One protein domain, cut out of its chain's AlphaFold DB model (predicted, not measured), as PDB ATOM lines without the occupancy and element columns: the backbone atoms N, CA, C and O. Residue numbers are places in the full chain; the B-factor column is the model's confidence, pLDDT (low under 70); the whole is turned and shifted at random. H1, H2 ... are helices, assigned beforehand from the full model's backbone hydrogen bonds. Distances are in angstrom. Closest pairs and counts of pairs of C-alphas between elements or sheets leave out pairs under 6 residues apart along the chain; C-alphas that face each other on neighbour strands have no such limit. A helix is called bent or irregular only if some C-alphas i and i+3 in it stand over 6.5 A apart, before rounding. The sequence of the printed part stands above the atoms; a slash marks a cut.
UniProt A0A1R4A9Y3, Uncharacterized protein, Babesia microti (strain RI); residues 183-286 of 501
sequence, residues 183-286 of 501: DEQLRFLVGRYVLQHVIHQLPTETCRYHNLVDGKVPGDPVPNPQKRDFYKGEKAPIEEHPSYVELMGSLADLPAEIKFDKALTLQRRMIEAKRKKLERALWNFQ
ATOM      1  N   ASP A 183     -38.085 -89.237  -6.538       84.81
ATOM      2  CA  ASP A 183     -38.336 -89.065  -5.101       84.81
ATOM      3  C   ASP A 183     -39.645 -88.297  -4.825       84.81
ATOM      4  O   ASP A 183     -40.433 -88.684  -3.961       84.81
ATOM      5  N   GLU A 184     -39.967 -87.265  -5.612       86.25
ATOM      6  CA  GLU A 184     -41.280 -86.594  -5.571       86.25
ATOM      7  C   GLU A 184     -42.419 -87.532  -5.992       86.25
ATOM      8  O   GLU A 184     -43.462 -87.619  -5.340       86.25
ATOM      9  N   GLN A 185     -42.223 -88.267  -7.086       87.56
ATOM     10  CA  GLN A 185     -43.239 -89.169  -7.625       87.56
ATOM     11  C   GLN A 185     -43.513 -90.351  -6.687       87.56
ATOM     12  O   GLN A 185     -44.651 -90.811  -6.571       87.56
ATOM     13  N   LEU A 186     -42.487 -90.822  -5.985       87.06
ATOM     14  CA  LEU A 186     -42.560 -91.898  -5.013       87.06
ATOM     15  C   LEU A 186     -43.304 -91.441  -3.758       87.06
ATOM     16  O   LEU A 186     -44.231 -92.137  -3.350       87.06
ATOM     17  N   ARG A 187     -42.999 -90.247  -3.227       87.94
ATOM     18  CA  ARG A 187     -43.761 -89.622  -2.126       87.94
ATOM     19  C   ARG A 187     -45.247 -89.544  -2.458       87.94
ATOM     20  O   ARG A 187     -46.088 -89.990  -1.677       87.94
ATOM     21  N   PHE A 188     -45.585 -89.091  -3.666       87.81
ATOM     22  CA  PHE A 188     -46.972 -89.049  -4.135       87.81
ATOM     23  C   PHE A 188     -47.640 -90.436  -4.156       87.81
ATOM     24  O   PHE A 188     -48.759 -90.602  -3.659       87.81
ATOM     25  N   LEU A 189     -46.972 -91.445  -4.726       87.69
ATOM     26  CA  LEU A 189     -47.526 -92.797  -4.844       87.69
ATOM     27  C   LEU A 189     -47.665 -93.493  -3.484       87.69
ATOM     28  O   LEU A 189     -48.703 -94.103  -3.220       87.69
ATOM     29  N   VAL A 190     -46.653 -93.385  -2.622       86.38
ATOM     30  CA  VAL A 190     -46.650 -93.970  -1.275       86.38
ATOM     31  C   VAL A 190     -47.696 -93.286  -0.399       86.38
ATOM     32  O   VAL A 190     -48.490 -93.977   0.237       86.38
ATOM     33  N   GLY A 191     -47.795 -91.954  -0.439       83.00
ATOM     34  CA  GLY A 191     -48.823 -91.207   0.291       83.00
ATOM     35  C   GLY A 191     -50.240 -91.636  -0.094       83.00
ATOM     36  O   GLY A 191     -51.059 -91.951   0.775       83.00
ATOM     37  N   ARG A 192     -50.528 -91.761  -1.400       82.69
ATOM     38  CA  ARG A 192     -51.826 -92.287  -1.860       82.69
ATOM     39  C   ARG A 192     -52.043 -93.745  -1.465       82.69
ATOM     40  O   ARG A 192     -53.168 -94.107  -1.133       82.69
ATOM     41  N   TYR A 193     -51.006 -94.579  -1.492       83.31
ATOM     42  CA  TYR A 193     -51.108 -95.974  -1.066       83.31
ATOM     43  C   TYR A 193     -51.487 -96.090   0.417       83.31
ATOM     44  O   TYR A 193     -52.419 -96.828   0.745       83.31
ATOM     45  N   VAL A 194     -50.822 -95.336   1.296       78.88
ATOM     46  CA  VAL A 194     -51.078 -95.347   2.745       78.88
ATOM     47  C   VAL A 194     -52.496 -94.871   3.050       78.88
ATOM     48  O   VAL A 194     -53.242 -95.594   3.712       78.88
ATOM     49  N   LEU A 195     -52.917 -93.737   2.478       74.06
ATOM     50  CA  LEU A 195     -54.302 -93.266   2.587       74.06
ATOM     51  C   LEU A 195     -55.305 -94.347   2.170       74.06
ATOM     52  O   LEU A 195     -56.233 -94.663   2.908       74.06
ATOM     53  N   GLN A 196     -55.107 -94.934   0.986       71.38
ATOM     54  CA  GLN A 196     -56.115 -95.766   0.328       71.38
ATOM     55  C   GLN A 196     -56.211 -97.182   0.873       71.38
ATOM     56  O   GLN A 196     -57.293 -97.773   0.852       71.38
ATOM     57  N   HIS A 197     -55.088 -97.747   1.305       71.56
ATOM     58  CA  HIS A 197     -54.995 -99.159   1.650       71.56
ATOM     59  C   HIS A 197     -54.690 -99.412   3.117       71.56
ATOM     60  O   HIS A 197     -55.098-100.463   3.595       71.56
ATOM     61  N   VAL A 198     -54.006 -98.503   3.812       68.44
ATOM     62  CA  VAL A 198     -53.633 -98.690   5.221       68.44
ATOM     63  C   VAL A 198     -54.667 -98.011   6.116       68.44
ATOM     64  O   VAL A 198     -55.367 -98.691   6.860       68.44
ATOM     65  N   ILE A 199     -54.868 -96.701   5.947       66.50
ATOM     66  CA  ILE A 199     -55.742 -95.901   6.823       66.50
ATOM     67  C   ILE A 199     -57.217 -96.304   6.666       66.50
ATOM     68  O   ILE A 199     -57.934 -96.446   7.652       66.50
ATOM     69  N   HIS A 200     -57.685 -96.593   5.447       61.25
ATOM     70  CA  HIS A 200     -59.067 -97.058   5.235       61.25
ATOM     71  C   HIS A 200     -59.404 -98.426   5.856       61.25
ATOM     72  O   HIS A 200     -60.587 -98.753   5.947       61.25
ATOM     73  N   GLN A 201     -58.420 -99.233   6.275       56.84
ATOM     74  CA  GLN A 201     -58.690-100.482   7.006       56.84
ATOM     75  C   GLN A 201     -59.038-100.237   8.481       56.84
ATOM     76  O   GLN A 201     -59.573-101.138   9.126       56.84
ATOM     77  N   LEU A 202     -58.787 -99.027   8.993       56.22
ATOM     78  CA  LEU A 202     -59.016 -98.619  10.375       56.22
ATOM     79  C   LEU A 202     -60.104 -97.526  10.397       56.22
ATOM     80  O   LEU A 202     -59.807 -96.339  10.240       56.22
ATOM     81  N   PRO A 203     -61.394 -97.886  10.576       50.97
ATOM     82  CA  PRO A 203     -62.511 -96.937  10.491       50.97
ATOM     83  C   PRO A 203     -62.358 -95.733  11.430       50.97
ATOM     84  O   PRO A 203     -62.738 -94.620  11.073       50.97
ATOM     85  N   THR A 204     -61.741 -95.945  12.595       52.62
ATOM     86  CA  THR A 204     -61.461 -94.938  13.631       52.62
ATOM     87  C   THR A 204     -60.425 -93.887  13.222       52.62
ATOM     88  O   THR A 204     -60.381 -92.815  13.823       52.62
ATOM     89  N   GLU A 205     -59.598 -94.166  12.212       50.25
ATOM     90  CA  GLU A 205     -58.465 -93.322  11.810       50.25
ATOM     91  C   GLU A 205     -58.715 -92.543  10.516       50.25
ATOM     92  O   GLU A 205     -58.103 -91.503  10.300       50.25
ATOM     93  N   THR A 206     -59.676 -92.962   9.685       50.91
ATOM     94  CA  THR A 206     -60.036 -92.252   8.437       50.91
ATOM     95  C   THR A 206     -60.459 -90.796   8.647       50.91
ATOM     96  O   THR A 206     -60.239 -89.952   7.781       50.91
ATOM     97  N   CYS A 207     -61.029 -90.473   9.810       50.03
ATOM     98  CA  CYS A 207     -61.427 -89.109  10.159       50.03
ATOM     99  C   CYS A 207     -60.248 -88.228  10.601       50.03
ATOM    100  O   CYS A 207     -60.425 -87.018  10.716       50.03
ATOM    101  N   ARG A 208     -59.072 -88.823  10.848       54.53
ATOM    102  CA  ARG A 208     -57.908 -88.170  11.459       54.53
ATOM    103  C   ARG A 208     -56.866 -87.682  10.462       54.53
ATOM    104  O   ARG A 208     -55.918 -87.071  10.914       54.53
ATOM    105  N   TYR A 209     -57.010 -87.916   9.156       58.16
ATOM    106  CA  TYR A 209     -56.017 -87.488   8.161       58.16
ATOM    107  C   TYR A 209     -56.643 -86.678   7.023       58.16
ATOM    108  O   TYR A 209     -57.794 -86.900   6.633       58.16
ATOM    109  N   HIS A 210     -55.893 -85.713   6.484       60.44
ATOM    110  CA  HIS A 210     -56.318 -84.951   5.310       60.44
ATOM    111  C   HIS A 210     -56.233 -85.813   4.044       60.44
ATOM    112  O   HIS A 210     -55.229 -86.476   3.793       60.44
ATOM    113  N   ASN A 211     -57.268 -85.763   3.197       60.56
ATOM    114  CA  ASN A 211     -57.157 -86.290   1.839       60.56
ATOM    115  C   ASN A 211     -56.116 -85.463   1.070       60.56
ATOM    116  O   ASN A 211     -56.107 -84.233   1.170       60.56
ATOM    117  N   LEU A 212     -55.271 -86.121   0.273       59.94
ATOM    118  CA  LEU A 212     -54.357 -85.416  -0.627       59.94
ATOM    119  C   LEU A 212     -55.170 -84.650  -1.672       59.94
ATOM    120  O   LEU A 212     -55.842 -85.257  -2.505       59.94
ATOM    121  N   VAL A 213     -55.086 -83.320  -1.634       60.53
ATOM    122  CA  VAL A 213     -55.650 -82.440  -2.669       60.53
ATOM    123  C   VAL A 213     -54.985 -82.744  -4.019       60.53
ATOM    124  O   VAL A 213     -53.800 -83.082  -4.073       60.53
ATOM    125  N   ASP A 214     -55.735 -82.621  -5.117       60.06
ATOM    126  CA  ASP A 214     -55.318 -83.041  -6.461       60.06
ATOM    127  C   ASP A 214     -53.952 -82.492  -6.908       60.06
ATOM    128  O   ASP A 214     -53.791 -81.326  -7.287       60.06
ATOM    129  N   GLY A 215     -52.967 -83.394  -6.948       61.06
ATOM    130  CA  GLY A 215     -51.600 -83.119  -7.387       61.06
ATOM    131  C   GLY A 215     -50.670 -82.551  -6.316       61.06
ATOM    132  O   GLY A 215     -49.534 -82.235  -6.653       61.06
ATOM    133  N   LYS A 216     -51.104 -82.429  -5.053       70.44
ATOM    134  CA  LYS A 216     -50.179 -82.131  -3.953       70.44
ATOM    135  C   LYS A 216     -49.371 -83.383  -3.610       70.44
ATOM    136  O   LYS A 216     -49.936 -84.455  -3.389       70.44
ATOM    137  N   VAL A 217     -48.052 -83.237  -3.615       74.94
ATOM    138  CA  VAL A 217     -47.102 -84.271  -3.199       74.94
ATOM    139  C   VAL A 217     -46.920 -84.136  -1.686       74.94
ATOM    140  O   VAL A 217     -46.729 -83.007  -1.232       74.94
ATOM    141  N   PRO A 218     -47.021 -85.226  -0.905       79.56
ATOM    142  CA  PRO A 218     -46.690 -85.164   0.511       79.56
ATOM    143  C   PRO A 218     -45.225 -84.755   0.699       79.56
ATOM    144  O   PRO A 218     -44.372 -85.090  -0.126       79.56
ATOM    145  N   GLY A 219     -44.945 -84.041   1.782       78.25
ATOM    146  CA  GLY A 219     -43.592 -83.677   2.188       78.25
ATOM    147  C   GLY A 219     -42.714 -84.881   2.552       78.25
ATOM    148  O   GLY A 219     -43.098 -86.054   2.433       78.25
ATOM    149  N   ASP A 220     -41.497 -84.575   2.993       79.06
ATOM    150  CA  ASP A 220     -40.562 -85.581   3.492       79.06
ATOM    151  C   ASP A 220     -41.071 -86.244   4.779       79.06
ATOM    152  O   ASP A 220     -41.791 -85.614   5.558       79.06
ATOM    153  N   PRO A 221     -40.751 -87.535   4.996       76.56
ATOM    154  CA  PRO A 221     -41.188 -88.251   6.188       76.56
ATOM    155  C   PRO A 221     -40.646 -87.562   7.443       76.56
ATOM    156  O   PRO A 221     -39.448 -87.308   7.541       76.56
ATOM    157  N   VAL A 222     -41.521 -87.288   8.412       73.62
ATOM    158  CA  VAL A 222     -41.123 -86.651   9.673       73.62
ATOM    159  C   VAL A 222     -40.535 -87.723  10.603       73.62
ATOM    160  O   VAL A 222     -41.268 -88.629  11.017       73.62
ATOM    161  N   PRO A 223     -39.229 -87.678  10.935       59.16
ATOM    162  CA  PRO A 223     -38.628 -88.645  11.847       59.16
ATOM    163  C   PRO A 223     -39.166 -88.427  13.265       59.16
ATOM    164  O   PRO A 223     -39.208 -87.299  13.747       59.16
ATOM    165  N   ASN A 224     -39.563 -89.514  13.934       60.06
ATOM    166  CA  ASN A 224     -40.220 -89.493  15.246       60.06
ATOM    167  C   ASN A 224     -41.446 -88.564  15.278       60.06
ATOM    168  O   ASN A 224     -41.383 -87.508  15.915       60.06
ATOM    169  N   PRO A 225     -42.574 -88.940  14.636       57.16
ATOM    170  CA  PRO A 225     -43.803 -88.174  14.770       57.16
ATOM    171  C   PRO A 225     -44.144 -88.106  16.259       57.16
ATOM    172  O   PRO A 225     -44.451 -89.120  16.894       57.16
ATOM    173  N   GLN A 226     -44.004 -86.917  16.851       51.25
ATOM    174  CA  GLN A 226     -44.449 -86.686  18.217       51.25
ATOM    175  C   GLN A 226     -45.916 -87.112  18.268       51.25
ATOM    176  O   GLN A 226     -46.680 -86.774  17.364       51.25
ATOM    177  N   LYS A 227     -46.314 -87.872  19.296       48.50
ATOM    178  CA  LYS A 227     -47.732 -88.122  19.572       48.50
ATOM    179  C   LYS A 227     -48.371 -86.776  19.907       48.50
ATOM    180  O   LYS A 227     -48.444 -86.401  21.069       48.50
ATOM    181  N   ARG A 228     -48.742 -86.010  18.885       47.78
ATOM    182  CA  ARG A 228     -49.553 -84.815  19.046       47.78
ATOM    183  C   ARG A 228     -50.959 -85.301  19.339       47.78
ATOM    184  O   ARG A 228     -51.537 -86.062  18.559       47.78
ATOM    185  N   ASP A 229     -51.485 -84.890  20.481       42.72
ATOM    186  CA  ASP A 229     -52.896 -85.056  20.783       42.72
ATOM    187  C   ASP A 229     -53.666 -84.106  19.862       42.72
ATOM    188  O   ASP A 229     -53.828 -82.924  20.150       42.72
ATOM    189  N   PHE A 230     -54.078 -84.603  18.694       45.41
ATOM    190  CA  PHE A 230     -54.947 -83.846  17.797       45.41
ATOM    191  C   PHE A 230     -56.263 -83.557  18.524       45.41
ATOM    192  O   PHE A 230     -56.941 -84.483  18.991       45.41
ATOM    193  N   TYR A 231     -56.646 -82.282  18.612       42.22
ATOM    194  CA  TYR A 231     -57.956 -81.896  19.124       42.22
ATOM    195  C   TYR A 231     -59.059 -82.556  18.281       42.22
ATOM    196  O   TYR A 231     -58.892 -82.804  17.083       42.22
ATOM    197  N   LYS A 232     -60.217 -82.852  18.891       43.12
ATOM    198  CA  LYS A 232     -61.392 -83.384  18.177       43.12
ATOM    199  C   LYS A 232     -61.742 -82.466  16.992       43.12
ATOM    200  O   LYS A 232     -62.354 -81.425  17.192       43.12
ATOM    201  N   GLY A 233     -61.394 -82.886  15.775       47.81
ATOM    202  CA  GLY A 233     -61.717 -82.181  14.527       47.81
ATOM    203  C   GLY A 233     -60.513 -81.817  13.654       47.81
ATOM    204  O   GLY A 233     -60.700 -81.608  12.455       47.81
ATOM    205  N   GLU A 234     -59.293 -81.801  14.196       53.75
ATOM    206  CA  GLU A 234     -58.079 -81.548  13.412       53.75
ATOM    207  C   GLU A 234     -57.601 -82.819  12.702       53.75
ATOM    208  O   GLU A 234     -57.629 -83.921  13.256       53.75
ATOM    209  N   LYS A 235     -57.188 -82.672  11.439       61.94
ATOM    210  CA  LYS A 235     -56.711 -83.771  10.599       61.94
ATOM    211  C   LYS A 235     -55.194 -83.692  10.465       61.94
ATOM    212  O   LYS A 235     -54.653 -82.687  10.023       61.94
ATOM    213  N   ALA A 236     -54.524 -84.781  10.795       64.69
ATOM    214  CA  ALA A 236     -53.097 -84.963  10.649       64.69
ATOM    215  C   ALA A 236     -52.671 -85.001   9.167       64.69
ATOM    216  O   ALA A 236     -53.398 -85.525   8.304       64.69
ATOM    217  N   PRO A 237     -51.483 -84.474   8.842       73.50
ATOM    218  CA  PRO A 237     -50.852 -84.713   7.555       73.50
ATOM    219  C   PRO A 237     -50.384 -86.173   7.431       73.50
ATOM    220  O   PRO A 237     -50.110 -86.860   8.412       73.50
ATOM    221  N   ILE A 238     -50.286 -86.675   6.199       77.81
ATOM    222  CA  ILE A 238     -49.896 -88.077   5.936       77.81
ATOM    223  C   ILE A 238     -48.407 -88.304   6.195       77.81
ATOM    224  O   ILE A 238     -48.016 -89.436   6.479       77.81
ATOM    225  N   GLU A 239     -47.591 -87.246   6.122       78.44
ATOM    226  CA  GLU A 239     -46.143 -87.322   6.354       78.44
ATOM    227  C   GLU A 239     -45.785 -87.848   7.752       78.44
ATOM    228  O   GLU A 239     -44.716 -88.426   7.939       78.44
ATOM    229  N   GLU A 240     -46.697 -87.688   8.713       75.00
ATOM    230  CA  GLU A 240     -46.549 -88.124  10.103       75.00
ATOM    231  C   GLU A 240     -47.037 -89.568  10.335       75.00
ATOM    232  O   GLU A 240     -46.839 -90.129  11.413       75.00
ATOM    233  N   HIS A 241     -47.671 -90.208   9.342       78.38
ATOM    234  CA  HIS A 241     -48.212 -91.555   9.510       78.38
ATOM    235  C   HIS A 241     -47.075 -92.599   9.593       78.38
ATOM    236  O   HIS A 241     -46.258 -92.674   8.669       78.38
ATOM    237  N   PRO A 242     -47.055 -93.503  10.598       78.00
ATOM    238  CA  PRO A 242     -45.960 -94.459  10.805       78.00
ATOM    239  C   PRO A 242     -45.611 -95.289   9.564       78.00
ATOM    240  O   PRO A 242     -44.448 -95.411   9.194       78.00
ATOM    241  N   SER A 243     -46.623 -95.799   8.853       79.25
ATOM    242  CA  SER A 243     -46.404 -96.570   7.619       79.25
ATOM    243  C   SER A 243     -45.874 -95.737   6.448       79.25
ATOM    244  O   SER A 243     -45.247 -96.300   5.558       79.25
ATOM    245  N   TYR A 244     -46.134 -94.424   6.407       83.00
ATOM    246  CA  TYR A 244     -45.541 -93.550   5.391       83.00
ATOM    247  C   TYR A 244     -44.051 -93.350   5.681       83.00
ATOM    248  O   TYR A 244     -43.230 -93.554   4.789       83.00
ATOM    249  N   VAL A 245     -43.709 -93.059   6.941       81.31
ATOM    250  CA  VAL A 245     -42.324 -92.907   7.411       81.31
ATOM    251  C   VAL A 245     -41.511 -94.181   7.173       81.31
ATOM    252  O   VAL A 245     -40.431 -94.119   6.593       81.31
ATOM    253  N   GLU A 246     -42.047 -95.346   7.539       80.88
ATOM    254  CA  GLU A 246     -41.379 -96.640   7.356       80.88
ATOM    255  C   GLU A 246     -41.136 -96.963   5.872       80.88
ATOM    256  O   GLU A 246     -40.029 -97.335   5.478       80.88
ATOM    257  N   LEU A 247     -42.157 -96.786   5.022       82.69
ATOM    258  CA  LEU A 247     -42.039 -97.063   3.589       82.69
ATOM    259  C   LEU A 247     -41.058 -96.108   2.912       82.69
ATOM    260  O   LEU A 247     -40.208 -96.572   2.155       82.69
ATOM    261  N   MET A 248     -41.143 -94.807   3.193       85.94
ATOM    262  CA  MET A 248     -40.222 -93.822   2.626       85.94
ATOM    263  C   MET A 248     -38.791 -94.029   3.133       85.94
ATOM    264  O   MET A 248     -37.868 -93.994   2.324       85.94
ATOM    265  N   GLY A 249     -38.607 -94.354   4.418       82.75
ATOM    266  CA  GLY A 249     -37.301 -94.696   4.991       82.75
ATOM    267  C   GLY A 249     -36.672 -95.918   4.321       82.75
ATOM    268  O   GLY A 249     -35.523 -95.866   3.898       82.75
ATOM    269  N   SER A 250     -37.447 -96.986   4.093       82.62
ATOM    270  CA  SER A 250     -36.961 -98.190   3.392       82.62
ATOM    271  C   SER A 250     -36.577 -97.959   1.922       82.62
ATOM    272  O   SER A 250     -35.930 -98.806   1.298       82.62
ATOM    273  N   LEU A 251     -37.037 -96.849   1.340       84.38
ATOM    274  CA  LEU A 251     -36.799 -96.491  -0.051       84.38
ATOM    275  C   LEU A 251     -35.715 -95.420  -0.199       84.38
ATOM    276  O   LEU A 251     -35.205 -95.288  -1.306       84.38
ATOM    277  N   ALA A 252     -35.352 -94.696   0.866       82.69
ATOM    278  CA  ALA A 252     -34.448 -93.547   0.826       82.69
ATOM    279  C   ALA A 252     -33.064 -93.904   0.260       82.69
ATOM    280  O   ALA A 252     -32.628 -93.272  -0.706       82.69
ATOM    281  N   ASP A 253     -32.457 -94.979   0.773       85.25
ATOM    282  CA  ASP A 253     -31.072 -95.386   0.476       85.25
ATOM    283  C   ASP A 253     -30.907 -96.160  -0.845       85.25
ATOM    284  O   ASP A 253     -29.818 -96.617  -1.190       85.25
ATOM    285  N   LEU A 254     -31.992 -96.368  -1.596       87.38
ATOM    286  CA  LEU A 254     -31.942 -97.158  -2.825       87.38
ATOM    287  C   LEU A 254     -31.452 -96.333  -4.030       87.38
ATOM    288  O   LEU A 254     -31.841 -95.172  -4.178       87.38
ATOM    289  N   PRO A 255     -30.710 -96.953  -4.969       89.69
ATOM    290  CA  PRO A 255     -30.392 -96.350  -6.261       89.69
ATOM    291  C   PRO A 255     -31.646 -95.913  -7.032       89.69
ATOM    292  O   PRO A 255     -32.684 -96.582  -6.979       89.69
ATOM    293  N   ALA A 256     -31.532 -94.829  -7.805       86.69
ATOM    294  CA  ALA A 256     -32.636 -94.247  -8.573       86.69
ATOM    295  C   ALA A 256     -33.314 -95.262  -9.514       86.69
ATOM    296  O   ALA A 256     -34.538 -95.342  -9.556       86.69
ATOM    297  N   GLU A 257     -32.551 -96.113 -10.197       87.19
ATOM    298  CA  GLU A 257     -33.095 -97.146 -11.095       87.19
ATOM    299  C   GLU A 257     -34.001 -98.144 -10.355       87.19
ATOM    300  O   GLU A 257     -35.112 -98.452 -10.790       87.19
ATOM    301  N   ILE A 258     -33.582 -98.578  -9.164       86.69
ATOM    302  CA  ILE A 258     -34.361 -99.503  -8.333       86.69
ATOM    303  C   ILE A 258     -35.604 -98.801  -7.769       86.69
ATOM    304  O   ILE A 258     -36.681 -99.405  -7.698       86.69
ATOM    305  N   LYS A 259     -35.489 -97.522  -7.384       87.06
ATOM    306  CA  LYS A 259     -36.641 -96.707  -6.972       87.06
ATOM    307  C   LYS A 259     -37.654 -96.570  -8.113       87.06
ATOM    308  O   LYS A 259     -38.851 -96.714  -7.865       87.06
ATOM    309  N   PHE A 260     -37.194 -96.365  -9.349       88.88
ATOM    310  CA  PHE A 260     -38.041 -96.271 -10.539       88.88
ATOM    311  C   PHE A 260     -38.837 -97.557 -10.782       88.88
ATOM    312  O   PHE A 260     -40.062 -97.511 -10.907       88.88
ATOM    313  N   ASP A 261     -38.175 -98.715 -10.763       86.19
ATOM    314  CA  ASP A 261     -38.832-100.015 -10.955       86.19
ATOM    315  C   ASP A 261     -39.875-100.306  -9.870       86.19
ATOM    316  O   ASP A 261     -40.984-100.798 -10.146       86.19
ATOM    317  N   LYS A 262     -39.552 -99.960  -8.618       85.38
ATOM    318  CA  LYS A 262     -40.487-100.069  -7.494       85.38
ATOM    319  C   LYS A 262     -41.670 -99.113  -7.654       85.38
ATOM    320  O   LYS A 262     -42.810 -99.550  -7.474       85.38
ATOM    321  N   ALA A 263     -41.435 -97.860  -8.047       87.19
ATOM    322  CA  ALA A 263     -42.480 -96.871  -8.308       87.19
ATOM    323  C   ALA A 263     -43.419 -97.324  -9.436       87.19
ATOM    324  O   ALA A 263     -44.642 -97.277  -9.293       87.19
ATOM    325  N   LEU A 264     -42.861 -97.855 -10.524       87.44
ATOM    326  CA  LEU A 264     -43.603 -98.363 -11.674       87.44
ATOM    327  C   LEU A 264     -44.444 -99.587 -11.307       87.44
ATOM    328  O   LEU A 264     -45.622 -99.680 -11.670       87.44
ATOM    329  N   THR A 265     -43.877-100.503 -10.525       87.75
ATOM    330  CA  THR A 265     -44.606-101.661 -10.001       87.75
ATOM    331  C   THR A 265     -45.751-101.230  -9.082       87.75
ATOM    332  O   THR A 265     -46.869-101.741  -9.209       87.75
ATOM    333  N   LEU A 266     -45.497-100.280  -8.178       86.44
ATOM    334  CA  LEU A 266     -46.496 -99.739  -7.258       86.44
ATOM    335  C   LEU A 266     -47.639 -99.062  -8.023       86.44
ATOM    336  O   LEU A 266     -48.802 -99.413  -7.822       86.44
ATOM    337  N   GLN A 267     -47.316 -98.167  -8.958       87.62
ATOM    338  CA  GLN A 267     -48.295 -97.454  -9.776       87.62
ATOM    339  C   GLN A 267     -49.183 -98.427 -10.563       87.62
ATOM    340  O   GLN A 267     -50.411 -98.326 -10.500       87.62
ATOM    341  N   ARG A 268     -48.593 -99.422 -11.244       85.94
ATOM    342  CA  ARG A 268     -49.355-100.451 -11.974       85.94
ATOM    343  C   ARG A 268     -50.306-101.207 -11.051       85.94
ATOM    344  O   ARG A 268     -51.486-101.347 -11.371       85.94
ATOM    345  N   ARG A 269     -49.824-101.652  -9.886       84.44
ATOM    346  CA  ARG A 269     -50.644-102.387  -8.908       84.44
ATOM    347  C   ARG A 269     -51.798-101.550  -8.368       84.44
ATOM    348  O   ARG A 269     -52.906-102.071  -8.265       84.44
ATOM    349  N   MET A 270     -51.571-100.272  -8.069       84.38
ATOM    350  CA  MET A 270     -52.626 -99.365  -7.606       84.38
ATOM    351  C   MET A 270     -53.709 -99.169  -8.671       84.38
ATOM    352  O   MET A 270     -54.898 -99.312  -8.380       84.38
ATOM    353  N   ILE A 271     -53.312 -98.905  -9.920       86.88
ATOM    354  CA  ILE A 271     -54.248 -98.730 -11.040       86.88
ATOM    355  C   ILE A 271     -55.054-100.014 -11.271       86.88
ATOM    356  O   ILE A 271     -56.282 -99.972 -11.387       86.88
ATOM    357  N   GLU A 272     -54.392-101.172 -11.286       85.25
ATOM    358  CA  GLU A 272     -55.067-102.462 -11.424       85.25
ATOM    359  C   GLU A 272     -56.033-102.750 -10.278       85.25
ATOM    360  O   GLU A 272     -57.126-103.266 -10.520       85.25
ATOM    361  N   ALA A 273     -55.650-102.446  -9.036       83.56
ATOM    362  CA  ALA A 273     -56.501-102.656  -7.872       83.56
ATOM    363  C   ALA A 273     -57.787-101.826  -7.980       83.56
ATOM    364  O   ALA A 273     -58.879-102.372  -7.801       83.56
ATOM    365  N   LYS A 274     -57.675-100.546  -8.360       85.81
ATOM    366  CA  LYS A 274     -58.819 -99.647  -8.591       85.81
ATOM    367  C   LYS A 274     -59.719-100.151  -9.706       85.81
ATOM    368  O   LYS A 274     -60.928-100.288  -9.515       85.81
ATOM    369  N   ARG A 275     -59.122-100.528 -10.838       88.19
ATOM    370  CA  ARG A 275     -59.846-101.089 -11.980       88.19
ATOM    371  C   ARG A 275     -60.595-102.364 -11.607       88.19
ATOM    372  O   ARG A 275     -61.800-102.443 -11.820       88.19
ATOM    373  N   LYS A 276     -59.914-103.335 -10.991       86.88
ATOM    374  CA  LYS A 276     -60.516-104.604 -10.550       86.88
ATOM    375  C   LYS A 276     -61.641-104.368  -9.548       86.88
ATOM    376  O   LYS A 276     -62.631-105.094  -9.574       86.88
ATOM    377  N   LYS A 277     -61.500-103.383  -8.660       86.38
ATOM    378  CA  LYS A 277     -62.524-103.042  -7.668       86.38
ATOM    379  C   LYS A 277     -63.768-102.441  -8.318       86.38
ATOM    380  O   LYS A 277     -64.869-102.899  -8.018       86.38
ATOM    381  N   LEU A 278     -63.592-101.500  -9.244       89.00
ATOM    382  CA  LEU A 278     -64.684-100.929 -10.030       89.00
ATOM    383  C   LEU A 278     -65.379-101.994 -10.887       89.00
ATOM    384  O   LEU A 278     -66.597-102.138 -10.826       89.00
ATOM    385  N   GLU A 279     -64.612-102.778 -11.645       89.38
ATOM    386  CA  GLU A 279     -65.144-103.848 -12.495       89.38
ATOM    387  C   GLU A 279     -65.904-104.885 -11.665       89.38
ATOM    388  O   GLU A 279     -67.004-105.275 -12.050       89.38
ATOM    389  N   ARG A 280     -65.389-105.284 -10.492       88.19
ATOM    390  CA  ARG A 280     -66.122-106.163  -9.568       88.19
ATOM    391  C   ARG A 280     -67.411-105.532  -9.063       88.19
ATOM    392  O   ARG A 280     -68.421-106.227  -9.034       88.19
ATOM    393  N   ALA A 281     -67.396-104.260  -8.668       86.69
ATOM    394  CA  ALA A 281     -68.594-103.573  -8.188       86.69
ATOM    395  C   ALA A 281     -69.678-103.541  -9.276       86.69
ATOM    396  O   ALA A 281     -70.811-103.967  -9.054       86.69
ATOM    397  N   LEU A 282     -69.302-103.131 -10.488       90.88
ATOM    398  CA  LEU A 282     -70.200-103.079 -11.639       90.88
ATOM    399  C   LEU A 282     -70.661-104.476 -12.083       90.88
ATOM    400  O   LEU A 282     -71.802-104.643 -12.499       90.88
ATOM    401  N   TRP A 283     -69.808-105.497 -11.985       88.25
ATOM    402  CA  TRP A 283     -70.162-106.884 -12.301       88.25
ATOM    403  C   TRP A 283     -71.128-107.488 -11.283       88.25
ATOM    404  O   TRP A 283     -72.053-108.218 -11.644       88.25
ATOM    405  N   ASN A 284     -70.906-107.232  -9.998       86.44
ATOM    406  CA  ASN A 284     -71.695-107.834  -8.932       86.44
ATOM    407  C   ASN A 284     -73.053-107.161  -8.786       86.44
ATOM    408  O   ASN A 284     -74.050-107.878  -8.700       86.44
ATOM    409  N   PHE A 285     -73.080-105.828  -8.811       85.88
ATOM    410  CA  PHE A 285     -74.253-105.046  -8.441       85.88
ATOM    411  C   PHE A 285     -74.937-104.349  -9.622       85.88
ATOM    412  O   PHE A 285     -76.071-103.909  -9.475       85.88
ATOM    413  N   GLN A 286     -74.296-104.251 -10.792       86.94
ATOM    414  CA  GLN A 286     -74.843-103.553 -11.963       86.94
ATOM    415  C   GLN A 286     -74.895-104.444 -13.215       86.94
ATOM    416  O   GLN A 286     -74.517-105.619 -13.222       86.94
TER     417      GLN A 286
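AT A GLANCE: This is residues 183 to 286 of the 501 residues of an uncharacterized protein of Babesia microti (strain RI) (UniProt A0A1R4A9Y3). One long helix, H3, and a helical hairpin of H1 and H2 make a V: the first part of H3 packs on H1, and residues 271 to 286 stick out free as an arm. H1 sits between H2 and H3, and a long stretch with no named element, residues 202 to 241, joins H1 to H2. The printed part has 104 residues, with three named helices in the order H1, H2, H3 and no named strand; the class is all helix. The whole is only just compact rather than loose, with a radius of gyration of the C-alphas of 15.3 A, and its outline is flat: the C-alphas span 45 by 41 by 21 A along their three main axes.

IN THESE COORDINATES: H3, residues 256 to 285, is 43.0 A long, from C-alpha 256 at (-32.636, -94.247, -8.573) to C-alpha 285 at (-74.253, -105.046, -8.441). H1, residues 183 to 201, is 26.3 A long and begins with C-alpha 183 at (-38.336, -89.065, -5.101). H1 has a kink of 27 degrees near residue 195 and is irregular, but only just: C-alphas 196 and 199 are 6.51 A apart. H2, residues 242 to 252, is 15.3 A long.

HOW THE PARTS SIT: H3 touches H1 with residues 259 to 270 alone, and H1 touches H3 with residues 185 to 193 alone; the closest C-alphas, of Leu 186 and Ala 263, are 6.0 A apart. They run the same way at a steep tilt of 37 degrees, only just past shallow. H1 and H2 touch as a hairpin, opposite ways at a shallow tilt of 29 degrees; their closest C-alphas, of Val 194 and Tyr 244, are 6.4 A apart. H2 and H3 are close but not clearly touching, with the closest C-alphas, of Leu 251 and Lys 259, 6.9 A apart. In H2 and H3 every O i to N i+4 pair is within hydrogen-bond range; in H1, 12 of 15 are.

THE WHOLE: The C-alphas farthest apart, of Asp 253 and Gln 286, are 46.2 A apart. The printed part has no cut. The link from H1 to H2 is long, with 40 residues, and that from H2 to H3 is tight. The mean pLDDT of the printed part is 74.8, and residues 198 to 215 and 223 to 236 are under 70.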